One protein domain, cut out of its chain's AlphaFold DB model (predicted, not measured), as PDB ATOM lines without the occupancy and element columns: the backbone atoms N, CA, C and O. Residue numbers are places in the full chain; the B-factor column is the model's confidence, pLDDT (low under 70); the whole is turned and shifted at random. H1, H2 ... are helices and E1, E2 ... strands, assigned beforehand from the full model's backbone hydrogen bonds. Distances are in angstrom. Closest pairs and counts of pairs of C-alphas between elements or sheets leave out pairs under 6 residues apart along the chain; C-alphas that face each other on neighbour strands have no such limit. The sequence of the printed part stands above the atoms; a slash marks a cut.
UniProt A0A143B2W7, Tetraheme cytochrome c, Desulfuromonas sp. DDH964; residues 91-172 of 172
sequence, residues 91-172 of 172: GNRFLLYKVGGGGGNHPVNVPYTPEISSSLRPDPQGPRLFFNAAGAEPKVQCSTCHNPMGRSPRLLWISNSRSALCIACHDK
ATOM      1  N   GLY A  91      -4.212  43.790  34.778       30.92
ATOM      2  CA  GLY A  91      -2.879  44.296  34.426       30.92
ATOM      3  C   GLY A  91      -2.132  45.185  35.435       30.92
ATOM      4  O   GLY A  91      -2.365  46.386  35.548       30.92
ATOM      5  N   ASN A  92      -1.047  44.641  35.985       36.72
ATOM      6  CA  ASN A  92       0.039  45.439  36.538       36.72
ATOM      7  C   ASN A  92       0.631  46.343  35.469       36.72
ATOM      8  O   ASN A  92       1.249  45.874  34.516       36.72
ATOM      9  N   ARG A  93       0.561  47.651  35.694       36.47
ATOM     10  CA  ARG A  93       1.354  48.630  34.939       36.47
ATOM     11  C   ARG A  93       2.816  48.711  35.399       36.47
ATOM     12  O   ARG A  93       3.509  49.624  34.971       36.47
ATOM     13  N   PHE A  94       3.293  47.788  36.242       34.03
ATOM     14  CA  PHE A  94       4.686  47.794  36.711       34.03
ATOM     15  C   PHE A  94       5.424  46.445  36.680       34.03
ATOM     16  O   PHE A  94       6.599  46.402  37.019       34.03
ATOM     17  N   LEU A  95       4.796  45.369  36.187       38.75
ATOM     18  CA  LEU A  95       5.492  44.142  35.781       38.75
ATOM     19  C   LEU A  95       4.877  43.652  34.466       38.75
ATOM     20  O   LEU A  95       3.786  43.092  34.442       38.75
ATOM     21  N   LEU A  96       5.581  43.909  33.363       37.91
ATOM     22  CA  LEU A  96       5.185  43.603  31.982       37.91
ATOM     23  C   LEU A  96       5.329  42.115  31.601       37.91
ATOM     24  O   LEU A  96       5.326  41.795  30.414       37.91
ATOM     25  N   TYR A  97       5.442  41.187  32.557       37.59
ATOM     26  CA  TYR A  97       5.579  39.766  32.226       37.59
ATOM     27  C   TYR A  97       4.218  39.059  32.204       37.59
ATOM     28  O   TYR A  97       3.653  38.666  33.223       37.59
ATOM     29  N   LYS A  98       3.680  38.934  30.985       36.94
ATOM     30  CA  LYS A  98       2.541  38.084  30.625       36.94
ATOM     31  C   LYS A  98       2.951  36.613  30.748       36.94
ATOM     32  O   LYS A  98       3.357  35.999  29.768       36.94
ATOM     33  N   VAL A  99       2.746  36.020  31.916       39.12
ATOM     34  CA  VAL A  99       2.461  34.582  31.995       39.12
ATOM     35  C   VAL A  99       0.993  34.457  32.396       39.12
ATOM     36  O   VAL A  99       0.646  34.576  33.561       39.12
ATOM     37  N   GLY A 100       0.109  34.320  31.404       33.84
ATOM     38  CA  GLY A 100      -1.231  33.762  31.633       33.84
ATOM     39  C   GLY A 100      -2.365  34.667  32.142       33.84
ATOM     40  O   GLY A 100      -3.352  34.125  32.611       33.84
ATOM     41  N   GLY A 101      -2.295  35.994  31.985       31.83
ATOM     42  CA  GLY A 101      -3.492  36.859  31.962       31.83
ATOM     43  C   GLY A 101      -4.077  37.302  33.315       31.83
ATOM     44  O   GLY A 101      -4.930  36.633  33.878       31.83
ATOM     45  N   GLY A 102      -3.709  38.514  33.759       34.41
ATOM     46  CA  GLY A 102      -4.390  39.243  34.848       34.41
ATOM     47  C   GLY A 102      -3.447  39.657  35.982       34.41
ATOM     48  O   GLY A 102      -3.346  38.967  36.984       34.41
ATOM     49  N   GLY A 103      -2.692  40.747  35.798       43.22
ATOM     50  CA  GLY A 103      -1.646  41.170  36.737       43.22
ATOM     51  C   GLY A 103      -2.135  42.000  37.936       43.22
ATOM     52  O   GLY A 103      -2.816  43.002  37.742       43.22
ATOM     53  N   GLY A 104      -1.678  41.625  39.142       52.06
ATOM     54  CA  GLY A 104      -1.692  42.409  40.395       52.06
ATOM     55  C   GLY A 104      -0.290  42.481  41.054       52.06
ATOM     56  O   GLY A 104       0.516  41.570  40.858       52.06
ATOM     57  N   ASN A 105       0.061  43.561  41.783       63.25
ATOM     58  CA  ASN A 105       1.408  43.826  42.362       63.25
ATOM     59  C   ASN A 105       1.766  42.880  43.535       63.25
ATOM     60  O   ASN A 105       2.549  43.226  44.422       63.25
ATOM     61  N   HIS A 106       1.142  41.709  43.581       76.62
ATOM     62  CA  HIS A 106       1.194  40.771  44.682       76.62
ATOM     63  C   HIS A 106       1.581  39.388  44.138       76.62
ATOM     64  O   HIS A 106       0.714  38.627  43.709       76.62
ATOM     65  N   PRO A 107       2.890  39.089  44.057       79.12
ATOM     66  CA  PRO A 107       3.389  37.878  43.418       79.12
ATOM     67  C   PRO A 107       3.159  36.658  44.321       79.12
ATOM     68  O   PRO A 107       4.041  36.274  45.077       79.12
ATOM     69  N   VAL A 108       1.978  36.048  44.260       79.00
ATOM     70  CA  VAL A 108       1.672  34.796  44.972       79.00
ATOM     71  C   VAL A 108       1.633  33.644  43.982       79.00
ATOM     72  O   VAL A 108       1.075  33.761  42.893       79.00
ATOM     73  N   ASN A 109       2.247  32.525  44.362       78.75
ATOM     74  CA  ASN A 109       2.425  31.335  43.534       78.75
ATOM     75  C   ASN A 109       3.187  31.596  42.217       78.75
ATOM     76  O   ASN A 109       3.072  30.828  41.261       78.75
ATOM     77  N   VAL A 110       4.000  32.656  42.179       80.12
ATOM     78  CA  VAL A 110       4.881  32.973  41.048       80.12
ATOM     79  C   VAL A 110       6.182  32.191  41.220       80.12
ATOM     80  O   VAL A 110       6.786  32.288  42.294       80.12
ATOM     81  N   PRO A 111       6.639  31.412  40.223       85.06
ATOM     82  CA  PRO A 111       7.924  30.742  40.336       85.06
ATOM     83  C   PRO A 111       9.059  31.767  40.406       85.06
ATOM     84  O   PRO A 111       9.034  32.804  39.745       85.06
ATOM     85  N   TYR A 112      10.029  31.488  41.269       87.25
ATOM     86  CA  TYR A 112      11.181  32.342  41.507       87.25
ATOM     87  C   TYR A 112      12.395  31.722  40.835       87.25
ATOM     88  O   TYR A 112      13.231  31.094  41.478       87.25
ATOM     89  N   THR A 113      12.459  31.831  39.515       85.75
ATOM     90  CA  THR A 113      13.537  31.209  38.755       85.75
ATOM     91  C   THR A 113      14.180  32.231  37.816       85.75
ATOM     92  O   THR A 113      13.481  33.124  37.319       85.75
ATOM     93  N   PRO A 114      15.502  32.152  37.574       76.19
ATOM     94  CA  PRO A 114      16.196  33.087  36.685       76.19
ATOM     95  C   PRO A 114      15.608  33.146  35.266       76.19
ATOM     96  O   PRO A 114      15.715  34.166  34.591       76.19
ATOM     97  N   GLU A 115      14.944  32.077  34.819       80.25
ATOM     98  CA  GLU A 115      14.302  31.977  33.505       80.25
ATOM     99  C   GLU A 115      13.085  32.904  33.370       80.25
ATOM    100  O   GLU A 115      12.711  33.278  32.258       80.25
ATOM    101  N   ILE A 116      12.461  33.287  34.490       75.25
ATOM    102  CA  ILE A 116      11.272  34.151  34.504       75.25
ATOM    103  C   ILE A 116      11.661  35.629  34.512       75.25
ATOM    104  O   ILE A 116      10.926  36.461  33.977       75.25
ATOM    105  N   SER A 117      12.810  35.976  35.094       81.12
ATOM    106  CA  SER A 117      13.368  37.322  35.000       81.12
ATOM    107  C   SER A 117      14.857  37.334  35.327       81.12
ATOM    108  O   SER A 117      15.275  36.914  36.407       81.12
ATOM    109  N   SER A 118      15.641  37.944  34.435       83.75
ATOM    110  CA  SER A 118      17.075  38.178  34.626       83.75
ATOM    111  C   SER A 118      17.395  39.169  35.748       83.75
ATOM    112  O   SER A 118      18.543  39.257  36.167       83.75
ATOM    113  N   SER A 119      16.400  39.910  36.246       86.19
ATOM    114  CA  SER A 119      16.579  40.844  37.360       86.19
ATOM    115  C   SER A 119      16.506  40.163  38.731       86.19
ATOM    116  O   SER A 119      16.574  40.864  39.737       86.19
ATOM    117  N   LEU A 120      16.193  38.865  38.806       89.38
ATOM    118  CA  LEU A 120      16.029  38.169  40.081       89.38
ATOM    119  C   LEU A 120      17.385  37.823  40.683       89.38
ATOM    120  O   LEU A 120      18.244  37.225  40.039       89.38
ATOM    121  N   ARG A 121      17.539  38.136  41.965       89.75
ATOM    122  CA  ARG A 121      18.683  37.710  42.760       89.75
ATOM    123  C   ARG A 121      18.557  36.227  43.071       89.75
ATOM    124  O   ARG A 121      17.513  35.836  43.592       89.75
ATOM    125  N   PRO A 122      19.607  35.419  42.861       85.44
ATOM    126  CA  PRO A 122      19.601  34.016  43.271       85.44
ATOM    127  C   PRO A 122      19.356  33.833  44.776       85.44
ATOM    128  O   PRO A 122      18.737  32.854  45.178       85.44
ATOM    129  N   ASP A 123      19.806  34.796  45.588       85.50
ATOM    130  CA  ASP A 123      19.636  34.818  47.040       85.50
ATOM    131  C   ASP A 123      18.933  36.120  47.484       85.50
ATOM    132  O   ASP A 123      19.565  37.187  47.532       85.50
ATOM    133  N   PRO A 124      17.608  36.096  47.724       87.00
ATOM    134  CA  PRO A 124      16.867  37.281  48.131       87.00
ATOM    135  C   PRO A 124      17.214  37.711  49.563       87.00
ATOM    136  O   PRO A 124      17.217  36.923  50.506       87.00
ATOM    137  N   GLN A 125      17.434  39.011  49.762       83.88
ATOM    138  CA  GLN A 125      17.810  39.555  51.069       83.88
ATOM    139  C   GLN A 125      16.589  39.874  51.939       83.88
ATOM    140  O   GLN A 125      16.113  41.008  51.983       83.88
ATOM    141  N   GLY A 126      16.094  38.873  52.666       76.00
ATOM    142  CA  GLY A 126      15.082  39.043  53.716       76.00
ATOM    143  C   GLY A 126      13.843  38.167  53.519       76.00
ATOM    144  O   GLY A 126      13.627  37.271  54.338       76.00
ATOM    145  N   PRO A 127      13.025  38.406  52.474       78.31
ATOM    146  CA  PRO A 127      11.908  37.541  52.105       78.31
ATOM    147  C   PRO A 127      12.365  36.094  51.926       78.31
ATOM    148  O   PRO A 127      13.355  35.834  51.246       78.31
ATOM    149  N   ARG A 128      11.639  35.142  52.515       82.06
ATOM    150  CA  ARG A 128      11.942  33.715  52.346       82.06
ATOM    151  C   ARG A 128      11.154  33.140  51.178       82.06
ATOM    152  O   ARG A 128       9.937  33.286  51.117       82.06
ATOM    153  N   LEU A 129      11.829  32.468  50.258       84.75
ATOM    154  CA  LEU A 129      11.153  31.711  49.205       84.75
ATOM    155  C   LEU A 129      10.590  30.413  49.781       84.75
ATOM    156  O   LEU A 129      11.168  29.830  50.701       84.75
ATOM    157  N   PHE A 130       9.467  29.964  49.231       82.50
ATOM    158  CA  PHE A 130       8.833  28.711  49.624       82.50
ATOM    159  C   PHE A 130       8.905  27.734  48.467       82.50
ATOM    160  O   PHE A 130       8.683  28.100  47.318       82.50
ATOM    161  N   PHE A 131       9.191  26.479  48.775       78.44
ATOM    162  CA  PHE A 131       9.215  25.417  47.783       78.44
ATOM    163  C   PHE A 131       7.831  24.779  47.708       78.44
ATOM    164  O   PHE A 131       7.103  24.731  48.702       78.44
ATOM    165  N   ASN A 132       7.438  24.314  46.523       68.56
ATOM    166  CA  ASN A 132       6.232  23.496  46.409       68.56
ATOM    167  C   ASN A 132       6.386  22.190  47.222       68.56
ATOM    168  O   ASN A 132       7.491  21.803  47.591       68.56
ATOM    169  N   ALA A 133       5.282  21.478  47.473       62.81
ATOM    170  CA  ALA A 133       5.306  20.213  48.219       62.81
ATOM    171  C   ALA A 133       6.213  19.132  47.583       62.81
ATOM    172  O   ALA A 133       6.627  18.200  48.263       62.81
ATOM    173  N   ALA A 134       6.538  19.267  46.292       65.62
ATOM    174  CA  ALA A 134       7.474  18.400  45.580       65.62
ATOM    175  C   ALA A 134       8.951  18.824  45.737       65.62
ATOM    176  O   ALA A 134       9.830  18.165  45.189       65.62
ATOM    177  N   GLY A 135       9.237  19.929  46.436       64.44
ATOM    178  CA  GLY A 135      10.580  20.476  46.648       64.44
ATOM    179  C   GLY A 135      11.288  20.967  45.381       64.44
ATOM    180  O   GLY A 135      12.460  21.318  45.446       64.44
ATOM    181  N   ALA A 136      10.608  20.974  44.231       73.38
ATOM    182  CA  ALA A 136      11.268  21.054  42.931       73.38
ATOM    183  C   ALA A 136      11.620  22.488  42.517       73.38
ATOM    184  O   ALA A 136      12.633  22.698  41.860       73.38
ATOM    185  N   GLU A 137      10.802  23.475  42.896       79.88
ATOM    186  CA  GLU A 137      10.973  24.859  42.443       79.88
ATOM    187  C   GLU A 137      10.620  25.861  43.549       79.88
ATOM    188  O   GLU A 137       9.556  25.729  44.179       79.88
ATOM    189  N   PRO A 138      11.470  26.879  43.786       87.56
ATOM    190  CA  PRO A 138      11.136  27.976  44.675       87.56
ATOM    191  C   PRO A 138      10.045  28.845  44.047       87.56
ATOM    192  O   PRO A 138      10.027  29.131  42.850       87.56
ATOM    193  N   LYS A 139       9.125  29.301  44.886       84.75
ATOM    194  CA  LYS A 139       8.029  30.190  44.530       84.75
ATOM    195  C   LYS A 139       7.924  31.318  45.538       84.75
ATOM    196  O   LYS A 139       8.225  31.157  46.725       84.75
ATOM    197  N   VAL A 140       7.426  32.447  45.061       85.69
ATOM    198  CA  VAL A 140       6.950  33.520  45.925       85.69
ATOM    199  C   VAL A 140       5.560  33.135  46.428       85.69
ATOM    200  O   VAL A 140       4.678  32.795  45.639       85.69
ATOM    201  N   GLN A 141       5.376  33.139  47.743       86.12
ATOM    202  CA  GLN A 141       4.102  32.864  48.416       86.12
ATOM    203  C   GLN A 141       3.732  34.037  49.335       86.12
ATOM    204  O   GLN A 141       4.517  34.977  49.495       86.12
ATOM    205  N   CYS A 142       2.548  34.006  49.953       86.56
ATOM    206  CA  CYS A 142       2.088  35.059  50.863       86.56
ATOM    207  C   CYS A 142       3.130  35.322  51.961       86.56
ATOM    208  O   CYS A 142       3.558  36.463  52.174       86.56
ATOM    209  N   SER A 143       3.625  34.251  52.581       88.75
ATOM    210  CA  SER A 143       4.623  34.320  53.640       88.75
ATOM    211  C   SER A 143       6.034  34.660  53.156       88.75
ATOM    212  O   SER A 143       6.938  34.844  53.972       88.75
ATOM    213  N   THR A 144       6.269  34.785  51.842       89.69
ATOM    214  CA  THR A 144       7.546  35.320  51.338       89.69
ATOM    215  C   THR A 144       7.688  36.771  51.741       89.69
ATOM    216  O   THR A 144       8.721  37.181  52.259       89.69
ATOM    217  N   CYS A 145       6.617  37.537  51.564       89.25
ATOM    218  CA  CYS A 145       6.558  38.954  51.891       89.25
ATOM    219  C   CYS A 145       6.063  39.195  53.321       89.25
ATOM    220  O   CYS A 145       6.514  40.137  53.985       89.25
ATOM    221  N   HIS A 146       5.164  38.333  53.800       88.88
ATOM    222  CA  HIS A 146       4.519  38.459  55.096       88.88
ATOM    223  C   HIS A 146       5.083  37.474  56.136       88.88
ATOM    224  O   HIS A 146       5.257  36.293  55.896       88.88
ATOM    225  N   ASN A 147       5.356  37.952  57.336       89.25
ATOM    226  CA  ASN A 147       5.539  37.183  58.546       89.25
ATOM    227  C   ASN A 147       4.185  37.068  59.275       89.25
ATOM    228  O   ASN A 147       3.829  38.000  60.005       89.25
ATOM    229  N   PRO A 148       3.432  35.961  59.133       85.81
ATOM    230  CA  PRO A 148       2.138  35.777  59.803       85.81
ATOM    231  C   PRO A 148       2.240  35.759  61.336       85.81
ATOM    232  O   PRO A 148       1.277  36.078  62.025       85.81
ATOM    233  N   MET A 149       3.427  35.465  61.874       86.81
ATOM    234  CA  MET A 149       3.735  35.544  63.309       86.81
ATOM    235  C   MET A 149       4.371  36.887  63.702       86.81
ATOM    236  O   MET A 149       4.830  37.081  64.830       86.81
ATOM    237  N   GLY A 150       4.447  37.819  62.755       85.50
ATOM    238  CA  GLY A 150       5.041  39.128  62.925       85.50
ATOM    239  C   GLY A 150       4.183  40.040  63.792       85.50
ATOM    240  O   GLY A 150       2.970  39.912  63.908       85.50
ATOM    241  N   ARG A 151       4.834  41.039  64.389       83.31
ATOM    242  CA  ARG A 151       4.171  42.044  65.236       83.31
ATOM    243  C   ARG A 151       3.773  43.315  64.475       83.31
ATOM    244  O   ARG A 151       3.311  44.272  65.103       83.31
ATOM    245  N   SER A 152       4.020  43.362  63.162       82.50
ATOM    246  CA  SER A 152       3.763  44.542  62.334       82.50
ATOM    247  C   SER A 152       2.321  44.534  61.806       82.50
ATOM    248  O   SER A 152       1.829  43.478  61.421       82.50
ATOM    249  N   PRO A 153       1.642  45.692  61.725       76.38
ATOM    250  CA  PRO A 153       0.269  45.783  61.220       76.38
ATOM    251  C   PRO A 153       0.025  45.203  59.828       76.38
ATOM    252  O   PRO A 153      -1.070  44.744  59.528       76.38
ATOM    253  N   ARG A 154       1.045  45.255  58.967       81.00
ATOM    254  CA  ARG A 154       0.999  44.723  57.595       81.00
ATOM    255  C   ARG A 154       1.667  43.362  57.483       81.00
ATOM    256  O   ARG A 154       1.848  42.862  56.378       81.00
ATOM    257  N   LEU A 155       2.110  42.819  58.614       85.81
ATOM    258  CA  LEU A 155       2.845  41.576  58.717       85.81
ATOM    259  C   LEU A 155       4.075  41.512  57.811       85.81
ATOM    260  O   LEU A 155       4.531  40.431  57.545       85.81
ATOM    261  N   LEU A 156       4.649  42.603  57.309       88.75
ATOM    262  CA  LEU A 156       5.798  42.477  56.404       88.75
ATOM    263  C   LEU A 156       7.065  42.035  57.154       88.75
ATOM    264  O   LEU A 156       7.311  42.527  58.259       88.75
ATOM    265  N   TRP A 157       7.883  41.172  56.532       89.31
ATOM    266  CA  TRP A 157       9.231  40.834  57.032       89.31
ATOM    267  C   TRP A 157      10.130  42.069  57.110       89.31
ATOM    268  O   TRP A 157      10.854  42.259  58.085       89.31
ATOM    269  N   ILE A 158      10.038  42.930  56.095       90.00
ATOM    270  CA  ILE A 158      10.732  44.214  55.997       90.00
ATOM    271  C   ILE A 158       9.764  45.292  55.511       90.00
ATOM    272  O   ILE A 158       8.802  45.014  54.799       90.00
ATOM    273  N   SER A 159       9.998  46.549  55.893       89.94
ATOM    274  CA  SER A 159       9.183  47.661  55.392       89.94
ATOM    275  C   SER A 159       9.245  47.724  53.866       89.94
ATOM    276  O   SER A 159      10.327  47.636  53.304       89.94
ATOM    277  N   ASN A 160       8.119  47.977  53.194       88.94
ATOM    278  CA  ASN A 160       8.117  48.236  51.749       88.94
ATOM    279  C   ASN A 160       8.368  49.720  51.397       88.94
ATOM    280  O   ASN A 160       7.943  50.218  50.355       88.94
ATOM    281  N   SER A 161       9.019  50.470  52.287       91.94
ATOM    282  CA  SER A 161       9.368  51.870  52.022       91.94
ATOM    283  C   SER A 161      10.356  51.949  50.864       91.94
ATOM    284  O   SER A 161      11.375  51.262  50.884       91.94
ATOM    285  N   ARG A 162      10.072  52.792  49.863       90.31
ATOM    286  CA  ARG A 162      10.892  52.916  48.641       90.31
ATOM    287  C   ARG A 162      11.129  51.567  47.941       90.31
ATOM    288  O   ARG A 162      12.235  51.299  47.481       90.31
ATOM    289  N   SER A 163      10.107  50.709  47.917       89.81
ATOM    290  CA  SER A 163      10.156  49.381  47.289       89.81
ATOM    291  C   SER A 163      11.217  48.445  47.877       89.81
ATOM    292  O   SER A 163      11.679  47.533  47.194       89.81
ATOM    293  N   ALA A 164      11.607  48.657  49.142       90.88
ATOM    294  CA  ALA A 164      12.628  47.859  49.820       90.88
ATOM    295  C   ALA A 164      12.323  46.350  49.812       90.88
ATOM    296  O   ALA A 164      13.245  45.545  49.739       90.88
ATOM    297  N   LEU A 165      11.042  45.965  49.812       89.62
ATOM    298  CA  LEU A 165      10.638  44.564  49.710       89.62
ATOM    299  C   LEU A 165      10.895  43.987  48.312       89.62
ATOM    300  O   LEU A 165      11.356  42.862  48.185       89.62
ATOM    301  N   CYS A 166      10.636  44.766  47.262       88.56
ATOM    302  CA  CYS A 166      10.841  44.341  45.878       88.56
ATOM    303  C   CYS A 166      12.335  44.175  45.575       88.56
ATOM    304  O   CYS A 166      12.754  43.152  45.047       88.56
ATOM    305  N   ILE A 167      13.154  45.152  45.977       91.75
ATOM    306  CA  ILE A 167      14.610  45.137  45.742       91.75
ATOM    307  C   ILE A 167      15.364  44.152  46.645       91.75
ATOM    308  O   ILE A 167      16.581  44.017  46.533       91.75
ATOM    309  N   ALA A 168      14.677  43.495  47.581       91.81
ATOM    310  CA  ALA A 168      15.246  42.357  48.290       91.81
ATOM    311  C   ALA A 168      15.455  41.175  47.336       91.81
ATOM    312  O   ALA A 168      16.454  40.470  47.450       91.81
ATOM    313  N   CYS A 169      14.543  41.020  46.376       90.81
ATOM    314  CA  CYS A 169      14.539  39.954  45.384       90.81
ATOM    315  C   CYS A 169      15.020  40.411  44.004       90.81
ATOM    316  O   CYS A 169      15.542  39.608  43.244       90.81
ATOM    317  N   HIS A 170      14.833  41.684  43.662       89.62
ATOM    318  CA  HIS A 170      15.198  42.224  42.357       89.62
ATOM    319  C   HIS A 170      16.439  43.115  42.443       89.62
ATOM    320  O   HIS A 170      16.581  43.919  43.370       89.62
ATOM    321  N   ASP A 171      17.306  43.017  41.442       87.50
ATOM    322  CA  ASP A 171      18.280  44.062  41.160       87.50
ATOM    323  C   ASP A 171      17.583  45.338  40.670       87.50
ATOM    324  O   ASP A 171      16.456  45.303  40.169       87.50
ATOM    325  N   LYS A 172      18.230  46.478  40.933       68.62
ATOM    326  CA  LYS A 172      17.708  47.807  40.598       68.62
ATOM    327  C   LYS A 172      17.843  48.120  39.117       68.62
ATOM    328  O   LYS A 172      18.863  47.703  38.531       68.62
TER     329      LYS A 172
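AT A GLANCE: This is residues 91 to 172 of the 172 residues of the protein "Tetraheme cytochrome c" of Desulfuromonas sp. DDH964 (UniProt A0A143B2W7). This domain has little regular structure: wandering loops with a tiny three-stretch patch, strand E1 between residues 110 to 111 and 130 to 131, and two one-turn helices, H1 and H2. The 82 printed residues, 11 of them in named elements of mixed class, run E1, H1, H2. The whole is compact, radius of gyration of the C-alphas 12.8 A, spanning 34 by 33 by 23 A.

HOW THE PARTS SIT: Residues 110 to 111 pair antiparallel with 139 to 140 of E1, residues 138 to 140; residues 130 to 131 pair antiparallel with 138 to 139. E1 and H1, residues 142 to 145, meet only through their tight link. H2, residues 166 to 169, is apart from both. Both helices are too short for an O i to N i+4 pair; each has its one O i to N i+3 pair within range.

IN THESE COORDINATES: E1 begins at C-alpha 138 (11.136, 27.976, 44.675) and measures 7.1 A, H1 6.0 A, H2 5.8 A, ending at C-alpha 169 (14.539, 39.954, 45.384).

THE WHOLE: The printed part has no cut. H1 to H2 is a long link. pLDDT is under 70 at residues 91 to 105, 132 to 135 and 172.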